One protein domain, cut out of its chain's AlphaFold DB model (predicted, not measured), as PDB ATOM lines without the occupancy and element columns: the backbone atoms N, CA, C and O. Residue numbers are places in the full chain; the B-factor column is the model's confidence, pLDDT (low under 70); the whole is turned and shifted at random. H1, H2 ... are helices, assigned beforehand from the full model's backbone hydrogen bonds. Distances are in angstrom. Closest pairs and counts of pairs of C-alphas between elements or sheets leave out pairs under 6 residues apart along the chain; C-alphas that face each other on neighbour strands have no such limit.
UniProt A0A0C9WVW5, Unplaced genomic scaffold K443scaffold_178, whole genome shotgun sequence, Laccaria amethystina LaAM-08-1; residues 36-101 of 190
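AT A GLANCE: This is residues 36 to 101 of the 190 residues of an uncharacterized protein of Laccaria amethystina LaAM-08-1 (UniProt A0A0C9WVW5). One long helix, H4, makes the longest axis, and three shorter helices are gathered on one side of it. H3 folds back along the first part of H4 as the other leg of a helical hairpin, short H2 packs on H4 farther along, and H1 packs on H3 and slants away from H4. The printed part has 66 residues, with four named helices in the order H1, H2, H3, H4 and no named strand; the class is all helix. It is compact, with a radius of gyration of the C-alphas of 11.5 A, yet elongated in outline, spanning 37 by 23 by 17 A.

HOW THE PARTS SIT: H4, residues 78 to 101, touches H3, residues 63 to 75, with its residues 81 to 89 alone; the closest C-alphas, of Ala 72 and Leu 81, are 6.6 A apart. This hairpin has a shallow tilt of 19 degrees, opposite ways. With residues 91 to 96 alone, H4 touches H2, residues 55 to 59; the closest C-alphas, of Cys 59 and Cys 92, are 5.1 A apart. H1, residues 36 to 47, touches H3 at a steep tilt of 40 degrees, opposite ways, the closest C-alphas being those of Ser 37 and Ala 72, 5.4 A apart. H1 and H4 are close but not clearly touching, with the C-alphas of Ser 37 and Thr 84 closest at 7.3 A. Every O i to N i+4 pair is within hydrogen-bond range in H2 and H4, against 7 of 8 in H1 and 8 of 9 in H3.

IN THESE COORDINATES: H4 is 35.4 A long and ends at C-alpha 101 (11.716, 27.624, -5.929). H3 measures 18.4 A and H2 5.8 A. H1, 18.0 A, begins at C-alpha 36 (34.105, 39.041, -28.161).

THE WHOLE: The C-alphas farthest apart, of Thr 74 and Ser 101, are 37.4 A apart. The printed part has no cut and no long link. Its mean pLDDT is 80.8; residues 96 to 101 are under 70.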
ATOM      1  N   CYS A  36      34.659  37.791 -27.655       76.62
ATOM      2  CA  CYS A  36      34.105  39.041 -28.161       76.62
ATOM      3  C   CYS A  36      32.900  39.553 -27.344       76.62
ATOM      4  O   CYS A  36      32.744  40.764 -27.193       76.62
ATOM      5  N   SER A  37      32.064  38.665 -26.795       80.69
ATOM      6  CA  SER A  37      30.878  39.038 -26.010       80.69
ATOM      7  C   SER A  37      31.181  39.160 -24.522       80.69
ATOM      8  O   SER A  37      30.448  39.833 -23.801       80.69
ATOM      9  N   LEU A  38      32.289  38.574 -24.060       81.69
ATOM     10  CA  LEU A  38      32.698  38.628 -22.659       81.69
ATOM     11  C   LEU A  38      33.014  40.066 -22.228       81.69
ATOM     12  O   LEU A  38      32.555  40.509 -21.182       81.69
ATOM     13  N   SER A  39      33.695  40.847 -23.073       83.19
ATOM     14  CA  SER A  39      33.941  42.272 -22.804       83.19
ATOM     15  C   SER A  39      32.656  43.103 -22.724       83.19
ATOM     16  O   SER A  39      32.604  44.068 -21.963       83.19
ATOM     17  N   CYS A  40      31.626  42.732 -23.488       86.56
ATOM     18  CA  CYS A  40      30.332  43.408 -23.472       86.56
ATOM     19  C   CYS A  40      29.566  43.117 -22.185       86.56
ATOM     20  O   CYS A  40      29.154  44.047 -21.505       86.56
ATOM     21  N   VAL A  41      29.485  41.844 -21.794       85.44
ATOM     22  CA  VAL A  41      28.878  41.437 -20.520       85.44
ATOM     23  C   VAL A  41      29.557  42.136 -19.340       85.44
ATOM     24  O   VAL A  41      28.875  42.660 -18.465       85.44
ATOM     25  N   THR A  42      30.893  42.205 -19.333       86.69
ATOM     26  CA  THR A  42      31.645  42.889 -18.271       86.69
ATOM     27  C   THR A  42      31.330  44.373 -18.190       86.69
ATOM     28  O   THR A  42      31.189  44.908 -17.093       86.69
ATOM     29  N   ARG A  43      31.198  45.046 -19.334       85.75
ATOM     30  CA  ARG A  43      30.884  46.475 -19.378       85.75
ATOM     31  C   ARG A  43      29.482  46.760 -18.847       85.75
ATOM     32  O   ARG A  43      29.338  47.618 -17.983       85.75
ATOM     33  N   GLU A  44      28.495  46.002 -19.309       87.12
ATOM     34  CA  GLU A  44      27.106  46.173 -18.881       87.12
ATOM     35  C   GLU A  44      26.911  45.790 -17.410       87.12
ATOM     36  O   GLU A  44      26.200  46.467 -16.676       87.12
ATOM     37  N   ALA A  45      27.608  44.765 -16.914       86.12
ATOM     38  CA  ALA A  45      27.564  44.427 -15.492       86.12
ATOM     39  C   ALA A  45      28.101  45.564 -14.602       86.12
ATOM     40  O   ALA A  45      27.528  45.844 -13.547       86.12
ATOM     41  N   VAL A  46      29.170  46.247 -15.033       87.44
ATOM     42  CA  VAL A  46      29.717  47.415 -14.322       87.44
ATOM     43  C   VAL A  46      28.734  48.587 -14.348       87.44
ATOM     44  O   VAL A  46      28.548  49.231 -13.312       87.44
ATOM     45  N   ASP A  47      28.086  48.837 -15.488       88.31
ATOM     46  CA  ASP A  47      27.082  49.897 -15.642       88.31
ATOM     47  C   ASP A  47      25.876  49.667 -14.717       88.31
ATOM     48  O   ASP A  47      25.480  50.538 -13.939       88.31
ATOM     49  N   LEU A  48      25.399  48.423 -14.676       86.81
ATOM     50  CA  LEU A  48      24.283  47.988 -13.839       86.81
ATOM     51  C   LEU A  48      24.650  47.791 -12.361       86.81
ATOM     52  O   LEU A  48      23.772  47.469 -11.558       86.81
ATOM     53  N   ARG A  49      25.922  47.990 -11.984       88.50
ATOM     54  CA  ARG A  49      26.456  47.759 -10.627       88.50
ATOM     55  C   ARG A  49      26.209  46.335 -10.113       88.50
ATOM     56  O   ARG A  49      26.071  46.127  -8.908       88.50
ATOM     57  N   CYS A  50      26.199  45.356 -11.011       85.50
ATOM     58  CA  CYS A  50      26.030  43.949 -10.679       85.50
ATOM     59  C   CYS A  50      27.360  43.184 -10.752       85.50
ATOM     60  O   CYS A  50      28.250  43.503 -11.542       85.50
ATOM     61  N   LEU A  51      27.498  42.135  -9.939       85.00
ATOM     62  CA  LEU A  51      28.637  41.222 -10.037       85.00
ATOM     63  C   LEU A  51      28.510  40.358 -11.293       85.00
ATOM     64  O   LEU A  51      27.434  39.852 -11.578       85.00
ATOM     65  N   LEU A  52      29.619  40.088 -11.983       80.12
ATOM     66  CA  LEU A  52      29.625  39.235 -13.184       80.12
ATOM     67  C   LEU A  52      29.065  37.825 -12.952       80.12
ATOM     68  O   LEU A  52      28.581  37.179 -13.875       80.12
ATOM     69  N   THR A  53      29.165  37.352 -11.715       79.69
ATOM     70  CA  THR A  53      28.677  36.049 -11.265       79.69
ATOM     71  C   THR A  53      27.243  36.095 -10.739       79.69
ATOM     72  O   THR A  53      26.684  35.049 -10.430       79.69
ATOM     73  N   ASP A  54      26.658  37.285 -10.587       81.00
ATOM     74  CA  ASP A  54      25.313  37.484 -10.051       81.00
ATOM     75  C   ASP A  54      24.293  37.565 -11.190       81.00
ATOM     76  O   ASP A  54      23.789  38.628 -11.562       81.00
ATOM     77  N   THR A  55      23.989  36.405 -11.767       81.00
ATOM     78  CA  THR A  55      22.986  36.277 -12.829       81.00
ATOM     79  C   THR A  55      21.608  36.767 -12.385       81.00
ATOM     80  O   THR A  55      20.865  37.279 -13.212       81.00
ATOM     81  N   GLY A  56      21.283  36.705 -11.090       84.44
ATOM     82  CA  GLY A  56      20.062  37.285 -10.529       84.44
ATOM     83  C   GLY A  56      19.990  38.797 -10.738       84.44
ATOM     84  O   GLY A  56      19.006  39.314 -11.273       84.44
ATOM     85  N   CYS A  57      21.057  39.502 -10.368       85.00
ATOM     86  CA  CYS A  57      21.176  40.948 -10.548       85.00
ATOM     87  C   CYS A  57      21.183  41.339 -12.032       85.00
ATOM     88  O   CYS A  57      20.442  42.239 -12.434       85.00
ATOM     89  N   LEU A  58      21.952  40.620 -12.859       85.81
ATOM     90  CA  LEU A  58      22.067  40.881 -14.299       85.81
ATOM     91  C   LEU A  58      20.715  40.698 -15.001       85.81
ATOM     92  O   LEU A  58      20.282  41.554 -15.769       85.81
ATOM     93  N   CYS A  59      20.014  39.608 -14.694       88.06
ATOM     94  CA  CYS A  59      18.741  39.256 -15.320       88.06
ATOM     95  C   CYS A  59      17.538  40.011 -14.745       88.06
ATOM     96  O   CYS A  59      16.487  40.056 -15.380       88.06
ATOM     97  N   SER A  60      17.684  40.655 -13.583       86.69
ATOM     98  CA  SER A  60      16.666  41.573 -13.050       86.69
ATOM     99  C   SER A  60      16.519  42.842 -13.896       86.69
ATOM    100  O   SER A  60      15.541  43.578 -13.751       86.69
ATOM    101  N   LYS A  61      17.486  43.128 -14.775       85.94
ATOM    102  CA  LYS A  61      17.477  44.286 -15.667       85.94
ATOM    103  C   LYS A  61      17.219  43.824 -17.104       85.94
ATOM    104  O   LYS A  61      18.106  43.247 -17.723       85.94
ATOM    105  N   PRO A  62      16.041  44.112 -17.688       78.12
ATOM    106  CA  PRO A  62      15.729  43.675 -19.052       78.12
ATOM    107  C   PRO A  62      16.602  44.370 -20.112       78.12
ATOM    108  O   PRO A  62      16.754  43.869 -21.226       78.12
ATOM    109  N   THR A  63      17.202  45.512 -19.764       86.06
ATOM    110  CA  THR A  63      18.129  46.247 -20.632       86.06
ATOM    111  C   THR A  63      19.451  45.502 -20.810       86.06
ATOM    112  O   THR A  63      19.993  45.520 -21.906       86.06
ATOM    113  N   PHE A  64      19.885  44.708 -19.819       88.19
ATOM    114  CA  PHE A  64      21.148  43.963 -19.850       88.19
ATOM    115  C   PHE A  64      21.327  43.124 -21.122       88.19
ATOM    116  O   PHE A  64      22.377  43.177 -21.760       88.19
ATOM    117  N   ILE A  65      20.298  42.367 -21.522       86.00
ATOM    118  CA  ILE A  65      20.361  41.524 -22.725       86.00
ATOM    119  C   ILE A  65      20.464  42.397 -23.978       86.00
ATOM    120  O   ILE A  65      21.285  42.131 -24.855       86.00
ATOM    121  N   THR A  66      19.659  43.455 -24.051       88.19
ATOM    122  CA  THR A  66      19.601  44.347 -25.216       88.19
ATOM    123  C   THR A  66      20.910  45.119 -25.390       88.19
ATOM    124  O   THR A  66      21.449  45.169 -26.498       88.19
ATOM    125  N   ASP A  67      21.474  45.642 -24.303       87.88
ATOM    126  CA  ASP A  67      22.729  46.395 -24.303       87.88
ATOM    127  C   ASP A  67      23.928  45.481 -24.571       87.88
ATOM    128  O   ASP A  67      24.784  45.794 -25.404       87.88
ATOM    129  N   THR A  68      23.940  44.277 -23.987       86.25
ATOM    130  CA  THR A  68      24.972  43.269 -24.267       86.25
ATOM    131  C   THR A  68      24.961  42.865 -25.740       86.25
ATOM    132  O   THR A  68      26.019  42.790 -26.368       86.25
ATOM    133  N   VAL A  69      23.779  42.636 -26.324       86.06
ATOM    134  CA  VAL A  69      23.633  42.302 -27.749       86.06
ATOM    135  C   VAL A  69      24.050  43.478 -28.630       86.06
ATOM    136  O   VAL A  69      24.738  43.262 -29.625       86.06
ATOM    137  N   THR A  70      23.699  44.710 -28.263       88.19
ATOM    138  CA  THR A  70      24.087  45.927 -28.998       88.19
ATOM    139  C   THR A  70      25.602  46.126 -28.981       88.19
ATOM    140  O   THR A  70      26.217  46.337 -30.027       88.19
ATOM    141  N   CYS A  71      26.239  45.959 -27.824       87.00
ATOM    142  CA  CYS A  71      27.692  45.963 -27.720       87.00
ATOM    143  C   CYS A  71      28.304  44.846 -28.574       87.00
ATOM    144  O   CYS A  71      29.227  45.088 -29.362       87.00
ATOM    145  N   ALA A  72      27.755  43.632 -28.491       86.94
ATOM    146  CA  ALA A  72      28.260  42.498 -29.242       86.94
ATOM    147  C   ALA A  72      28.104  42.710 -30.758       86.94
ATOM    148  O   ALA A  72      29.000  42.326 -31.501       86.94
ATOM    149  N   GLN A  73      27.057  43.387 -31.249       87.38
ATOM    150  CA  GLN A  73      26.906  43.711 -32.679       87.38
ATOM    151  C   GLN A  73      28.089  44.503 -33.250       87.38
ATOM    152  O   GLN A  73      28.416  44.355 -34.426       87.38
ATOM    153  N   THR A  74      28.757  45.310 -32.423       85.94
ATOM    154  CA  THR A  74      29.915  46.113 -32.847       85.94
ATOM    155  C   THR A  74      31.248  45.358 -32.783       85.94
ATOM    156  O   THR A  74      32.223  45.784 -33.406       85.94
ATOM    157  N   ARG A  75      31.316  44.250 -32.031       82.50
ATOM    158  CA  ARG A  75      32.566  43.530 -31.707       82.50
ATOM    159  C   ARG A  75      32.597  42.073 -32.183       82.50
ATOM    160  O   ARG A  75      33.679  41.529 -32.383       82.50
ATOM    161  N   CYS A  76      31.442  41.440 -32.348       83.00
ATOM    162  CA  CYS A  76      31.267  40.022 -32.661       83.00
ATOM    163  C   CYS A  76      30.689  39.818 -34.065       83.00
ATOM    164  O   CYS A  76      29.973  40.664 -34.603       83.00
ATOM    165  N   LYS A  77      30.940  38.642 -34.655       83.38
ATOM    166  CA  LYS A  77      30.289  38.231 -35.905       83.38
ATOM    167  C   LYS A  77      28.853  37.768 -35.623       83.38
ATOM    168  O   LYS A  77      28.543  37.273 -34.545       83.38
ATOM    169  N   ARG A  78      27.968  37.859 -36.624       76.56
ATOM    170  CA  ARG A  78      26.556  37.439 -36.505       76.56
ATOM    171  C   ARG A  78      26.296  36.058 -35.867       76.56
ATOM    172  O   ARG A  78      25.384  36.000 -35.046       76.56
ATOM    173  N   PRO A  79      27.007  34.961 -36.208       72.88
ATOM    174  CA  PRO A  79      26.717  33.651 -35.612       72.88
ATOM    175  C   PRO A  79      26.929  33.624 -34.092       72.88
ATOM    176  O   PRO A  79      26.196  32.934 -33.383       72.88
ATOM    177  N   ASP A  80      27.874  34.416 -33.588       75.69
ATOM    178  CA  ASP A  80      28.192  34.526 -32.165       75.69
ATOM    179  C   ASP A  80      27.110  35.292 -31.390       75.69
ATOM    180  O   ASP A  80      26.816  34.974 -30.237       75.69
ATOM    181  N   LEU A  81      26.450  36.256 -32.039       78.88
ATOM    182  CA  LEU A  81      25.363  37.033 -31.436       78.88
ATOM    183  C   LEU A  81      24.139  36.187 -31.126       78.88
ATOM    184  O   LEU A  81      23.593  36.273 -30.028       78.88
ATOM    185  N   SER A  82      23.709  35.365 -32.085       79.56
ATOM    186  CA  SER A  82      22.537  34.507 -31.902       79.56
ATOM    187  C   SER A  82      22.777  33.471 -30.807       79.56
ATOM    188  O   SER A  82      21.885  33.223 -29.999       79.56
ATOM    189  N   LYS A  83      23.997  32.917 -30.730       77.19
ATOM    190  CA  LYS A  83      24.408  32.016 -29.643       77.19
ATOM    191  C   LYS A  83      24.400  32.733 -28.291       77.19
ATOM    192  O   LYS A  83      23.809  32.222 -27.347       77.19
ATOM    193  N   THR A  84      25.000  33.922 -28.217       78.62
ATOM    194  CA  THR A  84      25.086  34.712 -26.977       78.62
ATOM    195  C   THR A  84      23.704  35.088 -26.456       78.62
ATOM    196  O   THR A  84      23.431  34.889 -25.280       78.62
ATOM    197  N   ASN A  85      22.815  35.577 -27.324       83.25
ATOM    198  CA  ASN A  85      21.458  35.963 -26.938       83.25
ATOM    199  C   ASN A  85      20.637  34.753 -26.453       83.25
ATOM    200  O   ASN A  85      19.995  34.825 -25.405       83.25
ATOM    201  N   GLY A  86      20.723  33.619 -27.160       81.50
ATOM    202  CA  GLY A  86      20.060  32.383 -26.741       81.50
ATOM    203  C   GLY A  86      20.498  31.935 -25.346       81.50
ATOM    204  O   GLY A  86      19.655  31.707 -24.483       81.50
ATOM    205  N   VAL A  87      21.812  31.910 -25.096       80.75
ATOM    206  CA  VAL A  87      22.372  31.525 -23.790       80.75
ATOM    207  C   VAL A  87      21.994  32.526 -22.693       80.75
ATOM    208  O   VAL A  87      21.619  32.106 -21.603       80.75
ATOM    209  N   LEU A  88      22.045  33.838 -22.958       81.31
ATOM    210  CA  LEU A  88      21.654  34.864 -21.979       81.31
ATOM    211  C   LEU A  88      20.177  34.746 -21.590       81.31
ATOM    212  O   LEU A  88      19.841  34.827 -20.411       81.31
ATOM    213  N   THR A  89      19.305  34.520 -22.572       83.50
ATOM    214  CA  THR A  89      17.864  34.374 -22.342       83.50
ATOM    215  C   THR A  89      17.565  33.125 -21.518       83.50
ATOM    216  O   THR A  89      16.798  33.193 -20.561       83.50
ATOM    217  N   GLU A  90      18.206  32.001 -21.840       81.44
ATOM    218  CA  GLU A  90      18.044  30.745 -21.102       81.44
ATOM    219  C   GLU A  90      18.570  30.858 -19.661       81.44
ATOM    220  O   GLU A  90      17.886  30.464 -18.716       81.44
ATOM    221  N   MET A  91      19.735  31.489 -19.469       79.50
ATOM    222  CA  MET A  91      20.312  31.767 -18.145       79.50
ATOM    223  C   MET A  91      19.390  32.644 -17.290       79.50
ATOM    224  O   MET A  91      19.172  32.358 -16.110       79.50
ATOM    225  N   CYS A  92      18.809  33.686 -17.883       84.06
ATOM    226  CA  CYS A  92      17.879  34.566 -17.183       84.06
ATOM    227  C   CYS A  92      16.528  33.907 -16.891       84.06
ATOM    228  O   CYS A  92      15.949  34.146 -15.829       84.06
ATOM    229  N   ALA A  93      16.050  33.037 -17.782       82.38
ATOM    230  CA  ALA A  93      14.857  32.231 -17.546       82.38
ATOM    231  C   ALA A  93      15.069  31.194 -16.428       82.38
ATOM    232  O   ALA A  93      14.168  30.955 -15.631       82.38
ATOM    233  N   ALA A  94      16.262  30.608 -16.311       76.06
ATOM    234  CA  ALA A  94      16.578  29.680 -15.226       76.06
ATOM    235  C   ALA A  94      16.617  30.378 -13.852       76.06
ATOM    236  O   ALA A  94      16.134  29.837 -12.854       76.06
ATOM    237  N   VAL A  95      17.140  31.608 -13.800       78.06
ATOM    238  CA  VAL A  95      17.196  32.427 -12.578       78.06
ATOM    239  C   VAL A  95      15.806  32.764 -12.045       78.06
ATOM    240  O   VAL A  95      15.569  32.638 -10.843       78.06
ATOM    241  N   SER A  96      14.869  33.141 -12.919       65.44
ATOM    242  CA  SER A  96      13.513  33.507 -12.491       65.44
ATOM    243  C   SER A  96      12.773  32.321 -11.853       65.44
ATOM    244  O   SER A  96      12.033  32.488 -10.877       65.44
ATOM    245  N   ILE A  97      13.045  31.099 -12.321       61.69
ATOM    246  CA  ILE A  97      12.473  29.859 -11.780       61.69
ATOM    247  C   ILE A  97      13.164  29.455 -10.464       61.69
ATOM    248  O   ILE A  97      12.498  29.050  -9.506       61.69
ATOM    249  N   SER A  98      14.489  29.615 -10.364       57.12
ATOM    250  CA  SER A  98      15.245  29.280  -9.149       57.12
ATOM    251  C   SER A  98      14.917  30.210  -7.974       57.12
ATOM    252  O   SER A  98      14.826  29.750  -6.831       57.12
ATOM    253  N   SER A  99      14.668  31.499  -8.233       51.53
ATOM    254  CA  SER A  99      14.173  32.431  -7.208       51.53
ATOM    255  C   SER A  99      12.760  32.082  -6.733       51.53
ATOM    256  O   SER A  99      12.465  32.259  -5.555       51.53
ATOM    257  N   SER A 100      11.916  31.512  -7.600       49.81
ATOM    258  CA  SER A 100      10.562  31.064  -7.236       49.81
ATOM    259  C   SER A 100      10.559  29.751  -6.439       49.81
ATOM    260  O   SER A 100       9.668  29.504  -5.634       49.81
ATOM    261  N   SER A 101      11.591  28.921  -6.612       47.56
ATOM    262  CA  SER A 101      11.716  27.624  -5.929       47.56
ATOM    263  C   SER A 101      12.239  27.745  -4.488       47.56
ATOM    264  O   SER A 101      12.098  26.817  -3.696       47.56
TER     265      SER A 101